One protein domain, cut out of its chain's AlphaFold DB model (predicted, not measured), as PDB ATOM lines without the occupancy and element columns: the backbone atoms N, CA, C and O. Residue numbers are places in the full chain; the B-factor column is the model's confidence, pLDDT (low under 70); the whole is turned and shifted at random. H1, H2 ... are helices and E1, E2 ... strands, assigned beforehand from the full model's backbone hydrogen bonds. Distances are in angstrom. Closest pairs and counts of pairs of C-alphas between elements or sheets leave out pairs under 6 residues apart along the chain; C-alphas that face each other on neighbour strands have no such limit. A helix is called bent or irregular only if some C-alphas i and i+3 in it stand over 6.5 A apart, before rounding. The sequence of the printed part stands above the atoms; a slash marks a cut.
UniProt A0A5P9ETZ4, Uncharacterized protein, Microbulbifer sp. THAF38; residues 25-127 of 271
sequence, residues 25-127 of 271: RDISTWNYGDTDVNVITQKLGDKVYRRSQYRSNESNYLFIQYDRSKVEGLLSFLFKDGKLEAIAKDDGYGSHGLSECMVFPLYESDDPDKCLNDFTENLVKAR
ATOM      1  N   ARG A  25     614.855 367.803 416.475       75.25
ATOM      2  CA  ARG A  25     614.934 369.114 415.820       75.25
ATOM      3  C   ARG A  25     615.264 370.222 416.819       75.25
ATOM      4  O   ARG A  25     616.049 371.099 416.484       75.25
ATOM      5  N   ASP A  26     614.706 370.174 418.029       79.75
ATOM      6  CA  ASP A  26     615.062 371.130 419.082       79.75
ATOM      7  C   ASP A  26     616.544 370.994 419.439       79.75
ATOM      8  O   ASP A  26     617.267 371.989 419.427       79.75
ATOM      9  N   ILE A  27     617.011 369.757 419.642       82.00
ATOM     10  CA  ILE A  27     618.413 369.463 419.975       82.00
ATOM     11  C   ILE A  27     619.369 369.985 418.897       82.00
ATOM     12  O   ILE A  27     620.379 370.599 419.224       82.00
ATOM     13  N   SER A  28     619.028 369.818 417.616       80.25
ATOM     14  CA  SER A  28     619.875 370.272 416.503       80.25
ATOM     15  C   SER A  28     620.002 371.793 416.364       80.25
ATOM     16  O   SER A  28     620.826 372.262 415.586       80.25
ATOM     17  N   THR A  29     619.176 372.575 417.071       85.56
ATOM     18  CA  THR A  29     619.293 374.047 417.085       85.56
ATOM     19  C   THR A  29     620.222 374.565 418.175       85.56
ATOM     20  O   THR A  29     620.498 375.763 418.223       85.56
ATOM     21  N   TRP A  30     620.682 373.686 419.062       89.06
ATOM     22  CA  TRP A  30     621.572 374.046 420.151       89.06
ATOM     23  C   TRP A  30     623.027 373.859 419.745       89.06
ATOM     24  O   TRP A  30     623.359 373.053 418.882       89.06
ATOM     25  N   ASN A  31     623.886 374.611 420.418       91.06
ATOM     26  CA  ASN A  31     625.337 374.559 420.323       91.06
ATOM     27  C   ASN A  31     625.935 374.378 421.723       91.06
ATOM     28  O   ASN A  31     625.539 375.082 422.662       91.06
ATOM     29  N   TYR A  32     626.891 373.456 421.847       91.56
ATOM     30  CA  TYR A  32     627.710 373.316 423.053       91.56
ATOM     31  C   TYR A  32     628.554 374.581 423.270       91.56
ATOM     32  O   TYR A  32     629.055 375.151 422.305       91.56
ATOM     33  N   GLY A  33     628.689 375.030 424.516       92.94
ATOM     34  CA  GLY A  33     629.394 376.254 424.912       92.94
ATOM     35  C   GLY A  33     628.587 377.549 424.758       92.94
ATOM     36  O   GLY A  33     628.832 378.502 425.493       92.94
ATOM     37  N   ASP A  34     627.579 377.580 423.879       92.19
ATOM     38  CA  ASP A  34     626.848 378.818 423.562       92.19
ATOM     39  C   ASP A  34     625.406 378.833 424.080       92.19
ATOM     40  O   ASP A  34     624.888 379.881 424.486       92.19
ATOM     41  N   THR A  35     624.728 377.680 424.058       93.06
ATOM     42  CA  THR A  35     623.295 377.617 424.380       93.06
ATOM     43  C   THR A  35     623.070 377.886 425.856       93.06
ATOM     44  O   THR A  35     623.576 377.162 426.710       93.06
ATOM     45  N   ASP A  36     622.279 378.913 426.147       95.19
ATOM     46  CA  ASP A  36     621.956 379.304 427.510       95.19
ATOM     47  C   ASP A  36     621.000 378.311 428.184       95.19
ATOM     48  O   ASP A  36     620.037 377.838 427.570       95.19
ATOM     49  N   VAL A  37     621.229 378.046 429.470       92.44
ATOM     50  CA  VAL A  37     620.375 377.193 430.306       92.44
ATOM     51  C   VAL A  37     618.900 377.587 430.240       92.44
ATOM     52  O   VAL A  37     618.029 376.711 430.207       92.44
ATOM     53  N   ASN A  38     618.591 378.881 430.134       89.62
ATOM     54  CA  ASN A  38     617.213 379.366 430.068       89.62
ATOM     55  C   ASN A  38     616.488 378.906 428.795       89.62
ATOM     56  O   ASN A  38     615.294 378.619 428.837       89.62
ATOM     57  N   VAL A  39     617.202 378.766 427.673       89.06
ATOM     58  CA  VAL A  39     616.620 378.315 426.395       89.06
ATOM     59  C   VAL A  39     616.106 376.879 426.507       89.06
ATOM     60  O   VAL A  39     615.048 376.545 425.970       89.06
ATOM     61  N   ILE A  40     616.851 376.024 427.208       88.00
ATOM     62  CA  ILE A  40     616.523 374.603 427.345       88.00
ATOM     63  C   ILE A  40     615.519 374.394 428.477       88.00
ATOM     64  O   ILE A  40     614.513 373.718 428.280       88.00
ATOM     65  N   THR A  41     615.723 375.020 429.637       85.50
ATOM     66  CA  THR A  41     614.817 374.881 430.792       85.50
ATOM     67  C   THR A  41     613.400 375.374 430.508       85.50
ATOM     68  O   THR A  41     612.446 374.703 430.900       85.50
ATOM     69  N   GLN A  42     613.230 376.448 429.726       84.88
ATOM     70  CA  GLN A  42     611.909 376.884 429.253       84.88
ATOM     71  C   GLN A  42     611.200 375.825 428.393       84.88
ATOM     72  O   GLN A  42     609.975 375.726 428.426       84.88
ATOM     73  N   LYS A  43     611.950 375.021 427.627       84.25
ATOM     74  CA  LYS A  43     611.396 373.924 426.816       84.25
ATOM     75  C   LYS A  43     611.098 372.672 427.639       84.25
ATOM     76  O   LYS A  43     610.158 371.952 427.304       84.25
ATOM     77  N   LEU A  44     611.894 372.408 428.677       83.12
ATOM     78  CA  LEU A  44     611.721 371.264 429.576       83.12
ATOM     79  C   LEU A  44     610.420 371.368 430.387       83.12
ATOM     80  O   LEU A  44     609.729 370.361 430.560       83.12
ATOM     81  N   GLY A  45     610.069 372.576 430.846       76.25
ATOM     82  CA  GLY A  45     608.884 372.811 431.677       76.25
ATOM     83  C   GLY A  45     608.879 371.951 432.948       76.25
ATOM     84  O   GLY A  45     609.930 371.659 433.516       76.25
ATOM     85  N   ASP A  46     607.697 371.491 433.361       71.06
ATOM     86  CA  ASP A  46     607.497 370.750 434.622       71.06
ATOM     87  C   ASP A  46     607.939 369.273 434.573       71.06
ATOM     88  O   ASP A  46     607.779 368.534 435.541       71.06
ATOM     89  N   LYS A  47     608.484 368.808 433.444       74.19
ATOM     90  CA  LYS A  47     608.888 367.405 433.228       74.19
ATOM     91  C   LYS A  47     610.331 367.106 433.653       74.19
ATOM     92  O   LYS A  47     610.894 366.073 433.289       74.19
ATOM     93  N   VAL A  48     610.954 368.025 434.386       80.69
ATOM     94  CA  VAL A  48     612.267 367.800 434.989       80.69
ATOM     95  C   VAL A  48     612.131 366.705 436.044       80.69
ATOM     96  O   VAL A  48     611.412 366.864 437.029       80.69
ATOM     97  N   TYR A  49     612.811 365.585 435.809       77.00
ATOM     98  CA  TYR A  49     612.840 364.446 436.720       77.00
ATOM     99  C   TYR A  49     613.764 364.719 437.907       77.00
ATOM    100  O   TYR A  49     613.391 364.479 439.052       77.00
ATOM    101  N   ARG A  50     614.953 365.255 437.624       81.00
ATOM    102  CA  ARG A  50     615.968 365.583 438.625       81.00
ATOM    103  C   ARG A  50     616.724 366.832 438.219       81.00
ATOM    104  O   ARG A  50     616.979 367.045 437.029       81.00
ATOM    105  N   ARG A  51     617.108 367.624 439.213       88.12
ATOM    106  CA  ARG A  51     617.960 368.793 439.043       88.12
ATOM    107  C   ARG A  51     619.025 368.789 440.126       88.12
ATOM    108  O   ARG A  51     618.700 368.844 441.304       88.12
ATOM    109  N   SER A  52     620.283 368.782 439.721       89.88
ATOM    110  CA  SER A  52     621.407 368.769 440.649       89.88
ATOM    111  C   SER A  52     622.403 369.850 440.254       89.88
ATOM    112  O   SER A  52     622.724 370.010 439.080       89.88
ATOM    113  N   GLN A  53     622.881 370.609 441.227       92.38
ATOM    114  CA  GLN A  53     623.919 371.616 441.077       92.38
ATOM    115  C   GLN A  53     625.170 371.139 441.804       92.38
ATOM    116  O   GLN A  53     625.072 370.586 442.896       92.38
ATOM    117  N   TYR A  54     626.344 371.332 441.221       92.56
ATOM    118  CA  TYR A  54     627.602 371.026 441.896       92.56
ATOM    119  C   TYR A  54     628.736 371.906 441.393       92.56
ATOM    120  O   TYR A  54     628.702 372.408 440.271       92.56
ATOM    121  N   ARG A  55     629.750 372.084 442.235       89.50
ATOM    122  CA  ARG A  55     630.983 372.780 441.895       89.50
ATOM    123  C   ARG A  55     632.079 371.753 441.643       89.50
ATOM    124  O   ARG A  55     632.251 370.832 442.427       89.50
ATOM    125  N   SER A  56     632.800 371.914 440.538       86.12
ATOM    126  CA  SER A  56     633.911 371.033 440.159       86.12
ATOM    127  C   SER A  56     634.953 371.849 439.402       86.12
ATOM    128  O   SER A  56     634.590 372.585 438.484       86.12
ATOM    129  N   ASN A  57     636.235 371.761 439.771       84.69
ATOM    130  CA  ASN A  57     637.317 372.543 439.142       84.69
ATOM    131  C   ASN A  57     636.962 374.034 438.966       84.69
ATOM    132  O   ASN A  57     637.014 374.575 437.860       84.69
ATOM    133  N   GLU A  58     636.521 374.677 440.052       83.12
ATOM    134  CA  GLU A  58     636.119 376.095 440.102       83.12
ATOM    135  C   GLU A  58     634.910 376.497 439.238       83.12
ATOM    136  O   GLU A  58     634.496 377.650 439.292       83.12
ATOM    137  N   SER A  59     634.309 375.570 438.493       90.62
ATOM    138  CA  SER A  59     633.152 375.838 437.634       90.62
ATOM    139  C   SER A  59     631.861 375.370 438.299       90.62
ATOM    140  O   SER A  59     631.863 374.378 439.037       90.62
ATOM    141  N   ASN A  60     630.757 376.056 438.013       92.44
ATOM    142  CA  ASN A  60     629.438 375.660 438.491       92.44
ATOM    143  C   ASN A  60     628.735 374.828 437.426       92.44
ATOM    144  O   ASN A  60     628.573 375.259 436.282       92.44
ATOM    145  N   TYR A  61     628.272 373.648 437.816       94.25
ATOM    146  CA  TYR A  61     627.543 372.750 436.945       94.25
ATOM    147  C   TYR A  61     626.087 372.650 437.362       94.25
ATOM    148  O   TYR A  61     625.763 372.538 438.543       94.25
ATOM    149  N   LEU A  62     625.212 372.637 436.363       93.38
ATOM    150  CA  LEU A  62     623.819 372.254 436.510       93.38
ATOM    151  C   LEU A  62     623.588 370.992 435.686       93.38
ATOM    152  O   LEU A  62     623.748 370.988 434.467       93.38
ATOM    153  N   PHE A  63     623.189 369.926 436.358       92.19
ATOM    154  CA  PHE A  63     622.778 368.672 435.759       92.19
ATOM    155  C   PHE A  63     621.258 368.551 435.826       92.19
ATOM    156  O   PHE A  63     620.654 368.695 436.889       92.19
ATOM    157  N   ILE A  64     620.627 368.297 434.683       89.44
ATOM    158  CA  ILE A  64     619.178 368.129 434.585       89.44
ATOM    159  C   ILE A  64     618.873 366.798 433.921       89.44
ATOM    160  O   ILE A  64     619.336 366.540 432.814       89.44
ATOM    161  N   GLN A  65     618.026 365.993 434.556       86.50
ATOM    162  CA  GLN A  65     617.436 364.813 433.934       86.50
ATOM    163  C   GLN A  65     615.994 365.101 433.536       86.50
ATOM    164  O   GLN A  65     615.201 365.625 434.320       86.50
ATOM    165  N   TYR A  66     615.655 364.742 432.306       84.81
ATOM    166  CA  TYR A  66     614.342 364.923 431.703       84.81
ATOM    167  C   TYR A  66     613.757 363.571 431.316       84.81
ATOM    168  O   TYR A  66     614.374 362.816 430.558       84.81
ATOM    169  N   ASP A  67     612.547 363.292 431.796       79.19
ATOM    170  CA  ASP A  67     611.810 362.088 431.421       79.19
ATOM    171  C   ASP A  67     611.113 362.299 430.068       79.19
ATOM    172  O   ASP A  67     610.172 363.089 429.933       79.19
ATOM    173  N   ARG A  68     611.578 361.582 429.035       70.56
ATOM    174  CA  ARG A  68     610.966 361.610 427.698       70.56
ATOM    175  C   ARG A  68     609.723 360.732 427.571       70.56
ATOM    176  O   ARG A  68     609.147 360.697 426.484       70.56
ATOM    177  N   SER A  69     609.287 360.083 428.652       65.81
ATOM    178  CA  SER A  69     608.331 358.974 428.772       65.81
ATOM    179  C   SER A  69     609.006 357.612 428.959       65.81
ATOM    180  O   SER A  69     610.101 357.361 428.458       65.81
ATOM    181  N   LYS A  70     608.271 356.684 429.597       56.72
ATOM    182  CA  LYS A  70     608.688 355.308 429.949       56.72
ATOM    183  C   LYS A  70     609.296 354.470 428.811       56.72
ATOM    184  O   LYS A  70     609.852 353.416 429.093       56.72
ATOM    185  N   VAL A  71     609.136 354.877 427.552       53.78
ATOM    186  CA  VAL A  71     609.581 354.125 426.366       53.78
ATOM    187  C   VAL A  71     610.844 354.726 425.739       53.78
ATOM    188  O   VAL A  71     611.607 354.004 425.110       53.78
ATOM    189  N   GLU A  72     611.088 356.029 425.909       60.06
ATOM    190  CA  GLU A  72     612.177 356.746 425.222       60.06
ATOM    191  C   GLU A  72     613.420 356.991 426.094       60.06
ATOM    192  O   GLU A  72     614.426 357.497 425.589       60.06
ATOM    193  N   GLY A  73     613.362 356.613 427.375       70.38
ATOM    194  CA  GLY A  73     614.456 356.775 428.332       70.38
ATOM    195  C   GLY A  73     614.595 358.201 428.870       70.38
ATOM    196  O   GLY A  73     613.762 359.078 428.623       70.38
ATOM    197  N   LEU A  74     615.662 358.430 429.632       78.19
ATOM    198  CA  LEU A  74     615.987 359.732 430.202       78.19
ATOM    199  C   LEU A  74     616.934 360.495 429.261       78.19
ATOM    200  O   LEU A  74     617.806 359.918 428.609       78.19
ATOM    201  N   LEU A  75     616.775 361.816 429.190       84.31
ATOM    202  CA  LEU A  75     617.808 362.704 428.655       84.31
ATOM    203  C   LEU A  75     618.469 363.455 429.795       84.31
ATOM    204  O   LEU A  75     617.790 364.077 430.608       84.31
ATOM    205  N   SER A  76     619.792 363.436 429.791       87.94
ATOM    206  CA  SER A  76     620.615 364.176 430.730       87.94
ATOM    207  C   SER A  76     621.228 365.381 430.030       87.94
ATOM    208  O   SER A  76     621.787 365.258 428.940       87.94
ATOM    209  N   PHE A  77     621.120 366.542 430.662       91.38
ATOM    210  CA  PHE A  77     621.685 367.808 430.217       91.38
ATOM    211  C   PHE A  77     622.699 368.270 431.249       91.38
ATOM    212  O   PHE A  77     622.383 368.340 432.435       91.38
ATOM    213  N   LEU A  78     623.895 368.606 430.791       94.00
ATOM    214  CA  LEU A  78     624.926 369.223 431.605       94.00
ATOM    215  C   LEU A  78     625.132 370.652 431.132       94.00
ATOM    216  O   LEU A  78     625.379 370.880 429.947       94.00
ATOM    217  N   PHE A  79     625.080 371.592 432.064       95.44
ATOM    218  CA  PHE A  79     625.449 372.977 431.841       95.44
ATOM    219  C   PHE A  79     626.661 373.312 432.690       95.44
ATOM    220  O   PHE A  79     626.685 372.965 433.867       95.44
ATOM    221  N   LYS A  80     627.622 374.015 432.104       95.94
ATOM    222  CA  LYS A  80     628.771 374.603 432.777       95.94
ATOM    223  C   LYS A  80     628.617 376.119 432.742       95.94
ATOM    224  O   LYS A  80     628.453 376.688 431.667       95.94
ATOM    225  N   ASP A  81     628.601 376.757 433.906       94.00
ATOM    226  CA  ASP A  81     628.479 378.213 434.059       94.00
ATOM    227  C   ASP A  81     627.298 378.802 433.254       94.00
ATOM    228  O   ASP A  81     627.382 379.845 432.606       94.00
ATOM    229  N   GLY A  82     626.172 378.078 433.256       92.38
ATOM    230  CA  GLY A  82     624.941 378.453 432.551       92.38
ATOM    231  C   GLY A  82     624.919 378.142 431.050       92.38
ATOM    232  O   GLY A  82     623.923 378.446 430.389       92.38
ATOM    233  N   LYS A  83     625.968 377.524 430.498       96.75
ATOM    234  CA  LYS A  83     626.071 377.150 429.079       96.75
ATOM    235  C   LYS A  83     626.020 375.645 428.883       96.75
ATOM    236  O   LYS A  83     626.579 374.897 429.672       96.75
ATOM    237  N   LEU A  84     625.326 375.192 427.840       94.56
ATOM    238  CA  LEU A  84     625.179 373.770 427.537       94.56
ATOM    239  C   LEU A  84     626.544 373.136 427.237       94.56
ATOM    240  O   LEU A  84     627.194 373.516 426.272       94.56
ATOM    241  N   GLU A  85     626.927 372.118 427.994       94.62
ATOM    242  CA  GLU A  85     628.214 371.425 427.866       94.62
ATOM    243  C   GLU A  85     628.049 370.015 427.274       94.62
ATOM    244  O   GLU A  85     628.824 369.594 426.410       94.62
ATOM    245  N   ALA A  86     627.001 369.294 427.688       91.62
ATOM    246  CA  ALA A  86     626.708 367.954 427.188       91.62
ATOM    247  C   ALA A  86     625.207 367.644 427.183       91.62
ATOM    248  O   ALA A  86     624.449 368.097 428.042       91.62
ATOM    249  N   ILE A  87     624.790 366.821 426.221       89.62
ATOM    250  CA  ILE A  87     623.507 366.115 426.229       89.62
ATOM    251  C   ILE A  87     623.829 364.636 426.095       89.62
ATOM    252  O   ILE A  87     624.564 364.269 425.183       89.62
ATOM    253  N   ALA A  88     623.276 363.790 426.956       85.44
ATOM    254  CA  ALA A  88     623.463 362.344 426.898       85.44
ATOM    255  C   ALA A  88     622.121 361.617 427.014       85.44
ATOM    256  O   ALA A  88     621.200 362.089 427.687       85.44
ATOM    257  N   LYS A  89     622.010 360.458 426.357       77.38
ATOM    258  CA  LYS A  89     620.929 359.514 426.646       77.38
ATOM    259  C   LYS A  89     621.287 358.697 427.871       77.38
ATOM    260  O   LYS A  89     622.422 358.261 428.019       77.38
ATOM    261  N   ASP A  90     620.285 358.478 428.697       71.62
ATOM    262  CA  ASP A  90     620.354 357.650 429.879       71.62
ATOM    263  C   ASP A  90     619.278 356.557 429.733       71.62
ATOM    264  O   ASP A  90     618.098 356.831 429.493       71.62
ATOM    265  N   ASP A  91     619.703 355.300 429.811       59.28
ATOM    266  CA  ASP A  91     618.877 354.094 429.707       59.28
ATOM    267  C   ASP A  91     618.107 353.757 430.996       59.28
ATOM    268  O   ASP A  91     617.550 352.668 431.135       59.28
ATOM    269  N   GLY A  92     618.011 354.717 431.919       51.50
ATOM    270  CA  GLY A  92     617.330 354.590 433.207       51.50
ATOM    271  C   GLY A  92     618.285 354.346 434.378       51.50
ATOM    272  O   GLY A  92     617.818 354.219 435.510       51.50
ATOM    273  N   TYR A  93     619.598 354.316 434.127       47.50
ATOM    274  CA  TYR A  93     620.653 354.013 435.100       47.50
ATOM    275  C   TYR A  93     621.718 355.128 435.230       47.50
ATOM    276  O   TYR A  93     622.469 355.175 436.194       47.50
ATOM    277  N   GLY A  94     621.784 356.103 434.336       44.84
ATOM    278  CA  GLY A  94     622.772 357.193 434.338       44.84
ATOM    279  C   GLY A  94     622.655 358.193 435.497       44.84
ATOM    280  O   GLY A  94     623.604 358.930 435.757       44.84
ATOM    281  N   SER A  95     621.565 358.167 436.274       51.41
ATOM    282  CA  SER A  95     621.504 358.872 437.569       51.41
ATOM    283  C   SER A  95     622.482 358.314 438.615       51.41
ATOM    284  O   SER A  95     622.763 359.002 439.598       51.41
ATOM    285  N   HIS A  96     622.994 357.091 438.417       56.56
ATOM    286  CA  HIS A  96     623.871 356.410 439.367       56.56
ATOM    287  C   HIS A  96     625.178 357.175 439.601       56.56
ATOM    288  O   HIS A  96     625.481 357.480 440.750       56.56
ATOM    289  N   GLY A  97     625.880 357.591 438.543       64.88
ATOM    290  CA  GLY A  97     627.208 358.204 438.688       64.88
ATOM    291  C   GLY A  97     627.203 359.511 439.488       64.88
ATOM    292  O   GLY A  97     628.028 359.697 440.375       64.88
ATOM    293  N   LEU A  98     626.238 360.403 439.238       76.06
ATOM    294  CA  LEU A  98     626.152 361.655 439.995       76.06
ATOM    295  C   LEU A  98     625.666 361.426 441.426       76.06
ATOM    296  O   LEU A  98     626.199 362.024 442.356       76.06
ATOM    297  N   SER A  99     624.664 360.557 441.605       72.50
ATOM    298  CA  SER A  99     624.186 360.192 442.941       72.50
ATOM    299  C   SER A  99     625.306 359.626 443.797       72.50
ATOM    300  O   SER A  99     625.353 359.952 444.970       72.50
ATOM    301  N   GLU A 100     626.206 358.820 443.234       71.81
ATOM    302  CA  GLU A 100     627.353 358.253 443.950       71.81
ATOM    303  C   GLU A 100     628.305 359.335 444.468       71.81
ATOM    304  O   GLU A 100     628.736 359.257 445.615       71.81
ATOM    305  N   CYS A 101     628.566 360.381 443.679       74.88
ATOM    306  CA  CYS A 101     629.365 361.530 444.121       74.88
ATOM    307  C   CYS A 101     628.615 362.449 445.099       74.88
ATOM    308  O   CYS A 101     629.229 363.161 445.892       74.88
ATOM    309  N   MET A 102     627.280 362.439 445.033       74.81
ATOM    310  CA  MET A 102     626.382 363.204 445.898       74.81
ATOM    311  C   MET A 102     625.845 362.385 447.078       74.81
ATOM    312  O   MET A 102     624.952 362.831 447.786       74.81
ATOM    313  N   VAL A 103     626.360 361.186 447.339       67.62
ATOM    314  CA  VAL A 103     626.199 360.546 448.643       67.62
ATOM    315  C   VAL A 103     627.489 360.805 449.389       67.62
ATOM    316  O   VAL A 103     628.544 360.304 449.019       67.62
ATOM    317  N   PHE A 104     627.415 361.645 450.418       62.06
ATOM    318  CA  PHE A 104     628.610 362.024 451.159       62.06
ATOM    319  C   PHE A 104     629.310 360.851 451.801       62.06
ATOM    320  O   PHE A 104     628.678 359.874 452.220       62.06
ATOM    321  N   PRO A 105     630.629 361.005 451.915       56.97
ATOM    322  CA  PRO A 105     631.503 359.892 451.983       56.97
ATOM    323  C   PRO A 105     631.448 359.275 453.357       56.97
ATOM    324  O   PRO A 105     631.536 359.930 454.402       56.97
ATOM    325  N   LEU A 106     631.371 357.956 453.327       51.94
ATOM    326  CA  LEU A 106     631.515 357.143 454.512       51.94
ATOM    327  C   LEU A 106     632.924 357.301 455.119       51.94
ATOM    328  O   LEU A 106     633.128 356.982 456.288       51.94
ATOM    329  N   TYR A 107     633.888 357.821 454.350       63.81
ATOM    330  CA  TYR A 107     635.298 357.858 454.712       63.81
ATOM    331  C   TYR A 107     635.920 359.245 454.494       63.81
ATOM    332  O   TYR A 107     635.718 359.876 453.465       63.81
ATOM    333  N   GLU A 108     636.759 359.698 455.431       68.25
ATOM    334  CA  GLU A 108     637.511 360.963 455.299       68.25
ATOM    335  C   GLU A 108     638.496 360.967 454.113       68.25
ATOM    336  O   GLU A 108     639.012 362.017 453.744       68.25
ATOM    337  N   SER A 109     638.782 359.793 453.538       71.94
ATOM    338  CA  SER A 109     639.674 359.611 452.390       71.94
ATOM    339  C   SER A 109     639.017 359.853 451.034       71.94
ATOM    340  O   SER A 109     639.724 359.846 450.027       71.94
ATOM    341  N   ASP A 110     637.694 359.978 450.982       74.94
ATOM    342  CA  ASP A 110     636.985 360.152 449.719       74.94
ATOM    343  C   ASP A 110     637.188 361.581 449.191       74.94
ATOM    344  O   ASP A 110     637.219 362.552 449.945       74.94
ATOM    345  N   ASP A 111     637.330 361.698 447.874       81.06
ATOM    346  CA  ASP A 111     637.593 362.955 447.176       81.06
ATOM    347  C   ASP A 111     636.378 363.293 446.292       81.06
ATOM    348  O   ASP A 111     636.253 362.752 445.182       81.06
ATOM    349  N   PRO A 112     635.425 364.115 446.779       79.25
ATOM    350  CA  PRO A 112     634.217 364.423 446.022       79.25
ATOM    351  C   PRO A 112     634.522 365.243 444.772       79.25
ATOM    352  O   PRO A 112     633.846 365.053 443.765       79.25
ATOM    353  N   ASP A 113     635.547 366.099 444.801       84.12
ATOM    354  CA  ASP A 113     635.941 366.902 443.645       84.12
ATOM    355  C   ASP A 113     636.421 365.986 442.524       84.12
ATOM    356  O   ASP A 113     636.001 366.127 441.376       84.12
ATOM    357  N   LYS A 114     637.245 364.985 442.854       87.25
ATOM    358  CA  LYS A 114     637.643 363.961 441.889       87.25
ATOM    359  C   LYS A 114     636.440 363.184 441.350       87.25
ATOM    360  O   LYS A 114     636.348 363.009 440.140       87.25
ATOM    361  N   CYS A 115     635.512 362.753 442.206       85.19
ATOM    362  CA  CYS A 115     634.320 362.024 441.760       85.19
ATOM    363  C   CYS A 115     633.464 362.862 440.796       85.19
ATOM    364  O   CYS A 115     633.112 362.405 439.708       85.19
ATOM    365  N   LEU A 116     633.163 364.112 441.169       87.75
ATOM    366  CA  LEU A 116     632.380 365.043 440.356       87.75
ATOM    367  C   LEU A 116     633.092 365.377 439.039       87.75
ATOM    368  O   LEU A 116     632.444 365.448 437.991       87.75
ATOM    369  N   ASN A 117     634.420 365.509 439.059       89.88
ATOM    370  CA  ASN A 117     635.237 365.681 437.860       89.88
ATOM    371  C   ASN A 117     635.157 364.463 436.933       89.88
ATOM    372  O   ASN A 117     634.863 364.627 435.749       89.88
ATOM    373  N   ASP A 118     635.365 363.257 437.462       88.12
ATOM    374  CA  ASP A 118     635.305 362.013 436.689       88.12
ATOM    375  C   ASP A 118     633.910 361.834 436.067       88.12
ATOM    376  O   ASP A 118     633.785 361.522 434.877       88.12
ATOM    377  N   PHE A 119     632.847 362.106 436.832       88.06
ATOM    378  CA  PHE A 119     631.473 362.128 436.326       88.06
ATOM    379  C   PHE A 119     631.306 363.128 435.171       88.06
ATOM    380  O   PHE A 119     630.805 362.763 434.103       88.06
ATOM    381  N   THR A 120     631.757 364.371 435.366       90.44
ATOM    382  CA  THR A 120     631.672 365.449 434.369       90.44
ATOM    383  C   THR A 120     632.378 365.054 433.077       90.44
ATOM    384  O   THR A 120     631.789 365.122 431.997       90.44
ATOM    385  N   GLU A 121     633.627 364.597 433.170       89.50
ATOM    386  CA  GLU A 121     634.410 364.186 432.009       89.50
ATOM    387  C   GLU A 121     633.750 363.043 431.244       89.50
ATOM    388  O   GLU A 121     633.714 363.059 430.013       89.50
ATOM    389  N   ASN A 122     633.237 362.043 431.960       86.31
ATOM    390  CA  ASN A 122     632.592 360.894 431.345       86.31
ATOM    391  C   ASN A 122     631.309 361.302 430.613       86.31
ATOM    392  O   ASN A 122     631.087 360.860 429.484       86.31
ATOM    393  N   LEU A 123     630.519 362.208 431.192       87.12
ATOM    394  CA  LEU A 123     629.314 362.733 430.555       87.12
ATOM    395  C   LEU A 123     629.633 363.571 429.306       87.12
ATOM    396  O   LEU A 123     628.954 363.443 428.287       87.12
ATOM    397  N   VAL A 124     630.694 364.386 429.347       87.75
ATOM    398  CA  VAL A 124     631.173 365.157 428.185       87.75
ATOM    399  C   VAL A 124     631.704 364.239 427.084       87.75
ATOM    400  O   VAL A 124     631.413 364.464 425.909       87.75
ATOM    401  N   LYS A 125     632.439 363.176 427.436       85.19
ATOM    402  CA  LYS A 125     632.917 362.161 426.480       85.19
ATOM    403  C   LYS A 125     631.754 361.419 425.813       85.19
ATOM    404  O   LYS A 125     631.822 361.145 424.619       85.19
ATOM    405  N   ALA A 126     630.685 361.144 426.559       80.00
ATOM    406  CA  ALA A 126     629.480 360.463 426.082       80.00
ATOM    407  C   ALA A 126     628.462 361.387 425.382       80.00
ATOM    408  O   ALA A 126     627.362 360.941 425.041       80.00
ATOM    409  N   ARG A 127     628.782 362.676 425.187       84.94
ATOM    410  CA  ARG A 127     627.823 363.645 424.644       84.94
ATOM    411  C   ARG A 127     627.367 363.271 423.234       84.94
ATOM    412  O   ARG A 127     628.158 362.889 422.371       84.94
TER     413      ARG A 127
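AT A GLANCE: This is residues 25 to 127 of the 271 residues of an uncharacterized protein of Microbulbifer sp. THAF38 (UniProt A0A5P9ETZ4). A twisted sheet of four strands forms a slab in the middle, with the single helix H1 over one face and the helical hairpin of H2 and H3 over the other. H3, the longest helix, crosses the strands; the link from H2 to H3 makes one end of the longest axis, and the residues before H1 lie towards the other. The printed part has 103 residues, with three named helices and four named strands in the order H1 E1 E2 E3 E4 H2 H3. The sheet runs E1 E2 E3 E4, all antiparallel, and the class is mixed, helices and strands. The whole is compact, with a radius of gyration of the C-alphas of 13.8 A and spans of 45 by 30 by 24 A.

HOW THE PARTS SIT: E1, residues 48 to 56, E2, residues 59 to 67, E3, residues 74 to 80, and E4, residues 83 to 90, form a meander, each strand the antiparallel neighbour of the one before. Each successive pair is a hairpin. Within hydrogen-bond range are N 52 and O 63 of E1 and E2 at 2.9 A, N 64 and O 77 of E2 and E3 at 2.9 A, and N 76 and O 88 of E3 and E4 at 2.9 A. H3, residues 112 to 125, is on the sheet at a height of 8.8 A. It runs across the strands, only just, at 60.0 degrees to E1 on the local plane. Its closest C-alphas to E4 are those of Val 124 and Ala 86, 5.4 A apart. H2, residues 95 to 101, is on the same face, at a height of 9.7 A. H2 and H3 touch, the closest C-alphas being those of Cys 101 and Cys 115 at 5.5 A, with a shallow tilt of 32 degrees, only just short of steep, opposite ways. H1, residues 37 to 47, is on the opposite face at a height of 8.5 A. H1 is apart from H2 and H3. Every O i to N i+4 pair is within hydrogen-bond range in H2 and H3, and 4 of 7 in H1.

IN THESE COORDINATES: E1 begins at C-alpha 48, (612.267, 367.800, 434.989), and is 22.5 A long; E2 is 26.1 A, E3 19.8 A and E4 20.3 A. H3, 19.7 A long, ends at C-alpha 125, (632.917, 362.161, 426.480). H1 begins at C-alpha 37, (620.375, 377.193, 430.306), and is irregular, C-alphas 43 and 46 being 9.3 A apart.

THE WHOLE: The C-alphas of Arg 25 and Glu 108 are the two farthest apart, at 46.2 A. The printed part has no cut, and no link is long. Mean pLDDT of the printed part is 80.9; residues 69 to 72, 91 to 97 and 103 to 108 are under 70.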